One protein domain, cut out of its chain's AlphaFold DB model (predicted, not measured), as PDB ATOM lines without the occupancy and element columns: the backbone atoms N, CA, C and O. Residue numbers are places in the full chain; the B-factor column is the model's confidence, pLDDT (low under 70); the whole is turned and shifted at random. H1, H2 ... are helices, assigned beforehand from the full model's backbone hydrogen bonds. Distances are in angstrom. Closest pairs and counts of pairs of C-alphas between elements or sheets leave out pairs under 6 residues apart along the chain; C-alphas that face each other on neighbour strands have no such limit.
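This is residues 191 to 245 of the 252 residues of an uncharacterized protein of Luteibacter yeojuensis (UniProt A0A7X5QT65). Three short helices stand in a triangle: H2 and H3 lie side by side and run the same way, while H1 runs opposite to H2, set slightly off from both. A long loop, residues 221 to 232, folds back from the end of H2 to the start of H3, on the side away from H1. The printed part has 55 residues, with H1, H2 and H3 in that order and no named strand; the class is all helix. It is compact and rounded, with a radius of gyration of the C-alphas of 10.3 A and spans of 26 by 21 by 17 A.

H2, the longest helix, is residues 209 to 220, 16.4 A long, from C-alpha 209 at (396.651, 292.106, 792.438). H3 is residues 233 to 243, 15.2 A, ending at C-alpha 243 at (401.323, 299.834, 778.434). H1 is residues 191 to 200, 14.3 A.

H2 and H3 touch at a shallow tilt of 23 degrees, the same way; their closest C-alphas, of Arg 209 and Asp 233, are 5.7 A apart. H1 and H2 are close but not clearly touching, at a shallow tilt of 26 degrees, opposite ways; their closest C-alphas, of Ile 191 and Leu 219, are 6.9 A apart. H1 and H3 are near each other. In H1, H2 and H3 every O i to N i+4 pair is within hydrogen-bond range.

The C-alphas of Asn 202 and Gln 223, the two farthest apart, are 28.1 A apart. The printed part has no cut. The link from H2 to H3 is long; pLDDT is under 70 at residues 222 to 226.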
ATOM      1  N   ILE A 191     392.306 301.608 775.768       91.81
ATOM      2  CA  ILE A 191     393.457 302.292 776.368       91.81
ATOM      3  C   ILE A 191     393.004 303.604 777.014       91.81
ATOM      4  O   ILE A 191     393.262 303.808 778.196       91.81
ATOM      5  N   GLU A 192     392.262 304.443 776.286       91.62
ATOM      6  CA  GLU A 192     391.736 305.712 776.813       91.62
ATOM      7  C   GLU A 192     390.818 305.486 778.023       91.62
ATOM      8  O   GLU A 192     390.939 306.170 779.035       91.62
ATOM      9  N   TYR A 193     389.948 304.469 777.971       91.44
ATOM     10  CA  TYR A 193     389.122 304.103 779.124       91.44
ATOM     11  C   TYR A 193     389.972 303.767 780.356       91.44
ATOM     12  O   TYR A 193     389.698 304.257 781.451       91.44
ATOM     13  N   VAL A 194     391.010 302.943 780.192       91.88
ATOM     14  CA  VAL A 194     391.878 302.536 781.303       91.88
ATOM     15  C   VAL A 194     392.735 303.697 781.811       91.88
ATOM     16  O   VAL A 194     392.952 303.773 783.017       91.88
ATOM     17  N   GLN A 195     393.157 304.629 780.953       92.25
ATOM     18  CA  GLN A 195     393.826 305.864 781.379       92.25
ATOM     19  C   GLN A 195     392.931 306.691 782.313       92.25
ATOM     20  O   GLN A 195     393.391 307.143 783.361       92.25
ATOM     21  N   GLU A 196     391.646 306.847 781.992       90.44
ATOM     22  CA  GLU A 196     390.699 307.555 782.865       90.44
ATOM     23  C   GLU A 196     390.438 306.802 784.178       90.44
ATOM     24  O   GLU A 196     390.389 307.407 785.252       90.44
ATOM     25  N   VAL A 197     390.353 305.467 784.132       90.44
ATOM     26  CA  VAL A 197     390.270 304.651 785.354       90.44
ATOM     27  C   VAL A 197     391.531 304.822 786.209       90.44
ATOM     28  O   VAL A 197     391.405 305.003 787.419       90.44
ATOM     29  N   ALA A 198     392.725 304.818 785.610       90.94
ATOM     30  CA  ALA A 198     393.992 305.014 786.313       90.94
ATOM     31  C   ALA A 198     394.016 306.363 787.042       90.94
ATOM     32  O   ALA A 198     394.284 306.398 788.242       90.94
ATOM     33  N   LYS A 199     393.624 307.451 786.364       89.12
ATOM     34  CA  LYS A 199     393.491 308.785 786.975       89.12
ATOM     35  C   LYS A 199     392.535 308.770 788.169       89.12
ATOM     36  O   LYS A 199     392.872 309.281 789.233       89.12
ATOM     37  N   SER A 200     391.365 308.140 788.022       87.50
ATOM     38  CA  SER A 200     390.365 308.043 789.099       87.50
ATOM     39  C   SER A 200     390.851 307.239 790.315       87.50
ATOM     40  O   SER A 200     390.396 307.470 791.433       87.50
ATOM     41  N   ALA A 201     391.770 306.297 790.092       87.75
ATOM     42  CA  ALA A 201     392.278 305.355 791.082       87.75
ATOM     43  C   ALA A 201     393.713 305.682 791.530       87.75
ATOM     44  O   ALA A 201     394.412 304.785 792.003       87.75
ATOM     45  N   ASN A 202     394.166 306.930 791.349       89.75
ATOM     46  CA  ASN A 202     395.520 307.385 791.678       89.75
ATOM     47  C   ASN A 202     396.611 306.436 791.138       89.75
ATOM     48  O   ASN A 202     397.410 305.878 791.890       89.75
ATOM     49  N   ASN A 203     396.568 306.172 789.830       91.12
ATOM     50  CA  ASN A 203     397.462 305.258 789.112       91.12
ATOM     51  C   ASN A 203     397.524 303.848 789.711       91.12
ATOM     52  O   ASN A 203     398.544 303.171 789.624       91.12
ATOM     53  N   PHE A 204     396.418 303.387 790.301       92.06
ATOM     54  CA  PHE A 204     396.300 302.071 790.926       92.06
ATOM     55  C   PHE A 204     397.216 301.865 792.147       92.06
ATOM     56  O   PHE A 204     397.511 300.716 792.488       92.06
ATOM     57  N   ALA A 205     397.653 302.938 792.818       89.06
ATOM     58  CA  ALA A 205     398.540 302.861 793.984       89.06
ATOM     59  C   ALA A 205     398.010 301.889 795.058       89.06
ATOM     60  O   ALA A 205     398.733 300.996 795.496       89.06
ATOM     61  N   ASP A 206     396.714 301.981 795.372       87.88
ATOM     62  CA  ASP A 206     396.048 301.160 796.397       87.88
ATOM     63  C   ASP A 206     395.316 299.927 795.829       87.88
ATOM     64  O   ASP A 206     394.542 299.262 796.524       87.88
ATOM     65  N   SER A 207     395.503 299.620 794.543       90.62
ATOM     66  CA  SER A 207     394.828 298.482 793.908       90.62
ATOM     67  C   SER A 207     395.506 297.165 794.267       90.62
ATOM     68  O   SER A 207     396.725 297.037 794.217       90.62
ATOM     69  N   ASN A 208     394.704 296.147 794.576       91.00
ATOM     70  CA  ASN A 208     395.219 294.802 794.822       91.00
ATOM     71  C   ASN A 208     395.539 294.068 793.500       91.00
ATOM     72  O   ASN A 208     395.001 294.393 792.438       91.00
ATOM     73  N   ARG A 209     396.331 292.989 793.577       91.12
ATOM     74  CA  ARG A 209     396.651 292.106 792.438       91.12
ATOM     75  C   ARG A 209     395.455 291.709 791.568       91.12
ATOM     76  O   ARG A 209     395.581 291.627 790.348       91.12
ATOM     77  N   ARG A 210     394.296 291.406 792.168       89.69
ATOM     78  CA  ARG A 210     393.104 290.970 791.416       89.69
ATOM     79  C   ARG A 210     392.594 292.093 790.519       89.69
ATOM     80  O   ARG A 210     392.207 291.817 789.384       89.69
ATOM     81  N   ASP A 211     392.610 293.325 791.011       90.88
ATOM     82  CA  ASP A 211     392.210 294.505 790.251       90.88
ATOM     83  C   ASP A 211     393.182 294.781 789.107       90.88
ATOM     84  O   ASP A 211     392.741 294.907 787.966       90.88
ATOM     85  N   LEU A 212     394.490 294.733 789.367       91.25
ATOM     86  CA  LEU A 212     395.521 294.911 788.338       91.25
ATOM     87  C   LEU A 212     395.411 293.859 787.218       91.25
ATOM     88  O   LEU A 212     395.363 294.197 786.034       91.25
ATOM     89  N   ILE A 213     395.269 292.575 787.573       88.81
ATOM     90  CA  ILE A 213     395.077 291.486 786.595       88.81
ATOM     91  C   ILE A 213     393.777 291.673 785.806       88.81
ATOM     92  O   ILE A 213     393.717 291.367 784.612       88.81
ATOM     93  N   ARG A 214     392.714 292.154 786.455       88.00
ATOM     94  CA  ARG A 214     391.434 292.414 785.793       88.00
ATOM     95  C   ARG A 214     391.569 293.508 784.736       88.00
ATOM     96  O   ARG A 214     391.073 293.301 783.631       88.00
ATOM     97  N   VAL A 215     392.269 294.601 785.035       90.12
ATOM     98  CA  VAL A 215     392.533 295.670 784.059       90.12
ATOM     99  C   VAL A 215     393.404 295.158 782.905       90.12
ATOM    100  O   VAL A 215     393.066 295.378 781.744       90.12
ATOM    101  N   MET A 216     394.452 294.379 783.193       88.19
ATOM    102  CA  MET A 216     395.278 293.746 782.152       88.19
ATOM    103  C   MET A 216     394.448 292.871 781.200       88.19
ATOM    104  O   MET A 216     394.641 292.897 779.985       88.19
ATOM    105  N   ARG A 217     393.469 292.121 781.721       87.00
ATOM    106  CA  ARG A 217     392.553 291.327 780.883       87.00
ATOM    107  C   ARG A 217     391.643 292.182 780.006       87.00
ATOM    108  O   ARG A 217     391.284 291.734 778.922       87.00
ATOM    109  N   TRP A 218     391.256 293.381 780.446       87.75
ATOM    110  CA  TRP A 218     390.496 294.303 779.596       87.75
ATOM    111  C   TRP A 218     391.318 294.748 778.386       87.75
ATOM    112  O   TRP A 218     390.789 294.769 777.279       87.75
ATOM    113  N   LEU A 219     392.606 295.038 778.587       87.44
ATOM    114  CA  LEU A 219     393.508 295.525 777.539       87.44
ATOM    115  C   LEU A 219     393.912 294.440 776.537       87.44
ATOM    116  O   LEU A 219     393.955 294.699 775.338       87.44
ATOM    117  N   HIS A 220     394.193 293.224 777.006       81.81
ATOM    118  CA  HIS A 220     394.651 292.141 776.130       81.81
ATOM    119  C   HIS A 220     393.515 291.256 775.583       81.81
ATOM    120  O   HIS A 220     393.740 290.426 774.701       81.81
ATOM    121  N   GLY A 221     392.290 291.425 776.084       71.50
ATOM    122  CA  GLY A 221     391.126 290.643 775.685       71.50
ATOM    123  C   GLY A 221     391.039 289.256 776.348       71.50
ATOM    124  O   GLY A 221     391.961 288.796 777.025       71.50
ATOM    125  N   PRO A 222     389.910 288.546 776.161       62.97
ATOM    126  CA  PRO A 222     389.585 287.327 776.910       62.97
ATOM    127  C   PRO A 222     390.466 286.108 776.587       62.97
ATOM    128  O   PRO A 222     390.468 285.156 777.360       62.97
ATOM    129  N   GLN A 223     391.193 286.119 775.465       58.72
ATOM    130  CA  GLN A 223     392.054 285.011 775.016       58.72
ATOM    131  C   GLN A 223     393.537 285.211 775.371       58.72
ATOM    132  O   GLN A 223     394.362 284.345 775.085       58.72
ATOM    133  N   ALA A 224     393.903 286.346 775.969       62.72
ATOM    134  CA  ALA A 224     395.295 286.624 776.276       62.72
ATOM    135  C   ALA A 224     395.763 285.899 777.543       62.72
ATOM    136  O   ALA A 224     395.238 286.103 778.641       62.72
ATOM    137  N   ASN A 225     396.826 285.109 777.395       62.19
ATOM    138  CA  ASN A 225     397.557 284.510 778.508       62.19
ATOM    139  C   ASN A 225     398.480 285.552 779.152       62.19
ATOM    140  O   ASN A 225     399.697 285.524 778.966       62.19
ATOM    141  N   VAL A 226     397.906 286.494 779.903       66.69
ATOM    142  CA  VAL A 226     398.701 287.444 780.691       66.69
ATOM    143  C   VAL A 226     399.365 286.674 781.833       66.69
ATOM    144  O   VAL A 226     398.705 286.255 782.786       66.69
ATOM    145  N   THR A 227     400.671 286.440 781.717       72.69
ATOM    146  CA  THR A 227     401.434 285.696 782.723       72.69
ATOM    147  C   THR A 227     401.959 286.671 783.764       72.69
ATOM    148  O   THR A 227     402.934 287.367 783.523       72.69
ATOM    149  N   THR A 228     401.304 286.712 784.924       77.56
ATOM    150  CA  THR A 228     401.680 287.567 786.067       77.56
ATOM    151  C   THR A 228     402.152 286.764 787.281       77.56
ATOM    152  O   THR A 228     402.302 287.303 788.374       77.56
ATOM    153  N   LYS A 229     402.340 285.447 787.117       77.19
ATOM    154  CA  LYS A 229     402.559 284.506 788.226       77.19
ATOM    155  C   LYS A 229     403.805 284.837 789.053       77.19
ATOM    156  O   LYS A 229     403.753 284.713 790.274       77.19
ATOM    157  N   ASP A 230     404.865 285.285 788.387       84.25
ATOM    158  CA  ASP A 230     406.178 285.533 788.989       84.25
ATOM    159  C   ASP A 230     406.475 287.034 789.182       84.25
ATOM    160  O   ASP A 230     407.607 287.406 789.474       84.25
ATOM    161  N   MET A 231     405.466 287.898 789.023       87.00
ATOM    162  CA  MET A 231     405.595 289.354 789.154       87.00
ATOM    163  C   MET A 231     405.121 289.842 790.530       87.00
ATOM    164  O   MET A 231     404.170 289.291 791.109       87.00
ATOM    165  N   SER A 232     405.756 290.894 791.052       90.62
ATOM    166  CA  SER A 232     405.216 291.642 792.192       90.62
ATOM    167  C   SER A 232     404.013 292.495 791.766       90.62
ATOM    168  O   SER A 232     403.768 292.698 790.578       90.62
ATOM    169  N   ASP A 233     403.218 292.972 792.727       90.81
ATOM    170  CA  ASP A 233     402.071 293.843 792.418       90.81
ATOM    171  C   ASP A 233     402.539 295.181 791.825       90.81
ATOM    172  O   ASP A 233     401.886 295.707 790.925       90.81
ATOM    173  N   ASP A 234     403.699 295.670 792.271       90.12
ATOM    174  CA  ASP A 234     404.342 296.870 791.738       90.12
ATOM    175  C   ASP A 234     404.804 296.650 790.291       90.12
ATOM    176  O   ASP A 234     404.472 297.460 789.433       90.12
ATOM    177  N   ASP A 235     405.420 295.504 789.969       89.75
ATOM    178  CA  ASP A 235     405.810 295.187 788.583       89.75
ATOM    179  C   ASP A 235     404.596 295.118 787.643       89.75
ATOM    180  O   ASP A 235     404.656 295.551 786.490       89.75
ATOM    181  N   ILE A 236     403.477 294.548 788.111       90.69
ATOM    182  CA  ILE A 236     402.239 294.474 787.318       90.69
ATOM    183  C   ILE A 236     401.678 295.885 787.105       90.69
ATOM    184  O   ILE A 236     401.219 296.195 786.005       90.69
ATOM    185  N   ARG A 237     401.706 296.734 788.142       91.62
ATOM    186  CA  ARG A 237     401.273 298.133 788.050       91.62
ATOM    187  C   ARG A 237     402.141 298.904 787.060       91.62
ATOM    188  O   ARG A 237     401.593 299.553 786.174       91.62
ATOM    189  N   ASP A 238     403.458 298.776 787.151       90.19
ATOM    190  CA  ASP A 238     404.403 299.469 786.276       90.19
ATOM    191  C   ASP A 238     404.244 299.024 784.822       90.19
ATOM    192  O   ASP A 238     404.186 299.858 783.914       90.19
ATOM    193  N   GLN A 239     404.079 297.719 784.583       89.50
ATOM    194  CA  GLN A 239     403.793 297.200 783.248       89.50
ATOM    195  C   GLN A 239     402.472 297.750 782.700       89.50
ATOM    196  O   GLN A 239     402.404 298.131 781.530       89.50
ATOM    197  N   LEU A 240     401.429 297.802 783.533       90.19
ATOM    198  CA  LEU A 240     400.124 298.334 783.155       90.19
ATOM    199  C   LEU A 240     400.212 299.820 782.787       90.19
ATOM    200  O   LEU A 240     399.735 300.195 781.717       90.19
ATOM    201  N   LEU A 241     400.830 300.646 783.638       91.25
ATOM    202  CA  LEU A 241     400.997 302.088 783.415       91.25
ATOM    203  C   LEU A 241     401.844 302.369 782.169       91.25
ATOM    204  O   LEU A 241     401.455 303.187 781.334       91.25
ATOM    205  N   THR A 242     402.926 301.609 781.984       90.00
ATOM    206  CA  THR A 242     403.760 301.667 780.775       90.00
ATOM    207  C   THR A 242     402.946 301.328 779.527       90.00
ATOM    208  O   THR A 242     403.021 302.037 778.526       90.00
ATOM    209  N   PHE A 243     402.134 300.267 779.574       89.00
ATOM    210  CA  PHE A 243     401.323 299.834 778.434       89.00
ATOM    211  C   PHE A 243     400.306 300.897 778.006       89.00
ATOM    212  O   PHE A 243     400.109 301.123 776.814       89.00
ATOM    213  N   ILE A 244     399.660 301.556 778.971       90.44
ATOM    214  CA  ILE A 244     398.684 302.616 778.690       90.44
ATOM    215  C   ILE A 244     399.336 303.987 778.465       90.44
ATOM    216  O   ILE A 244     398.616 304.964 778.280       90.44
ATOM    217  N   GLY A 245     400.670 304.083 778.473       87.44
ATOM    218  CA  GLY A 245     401.400 305.326 778.224       87.44
ATOM    219  C   GLY A 245     401.219 306.390 779.311       87.44
ATOM    220  O   GLY A 245     401.255 307.579 779.004       87.44
TER     221      GLY A 245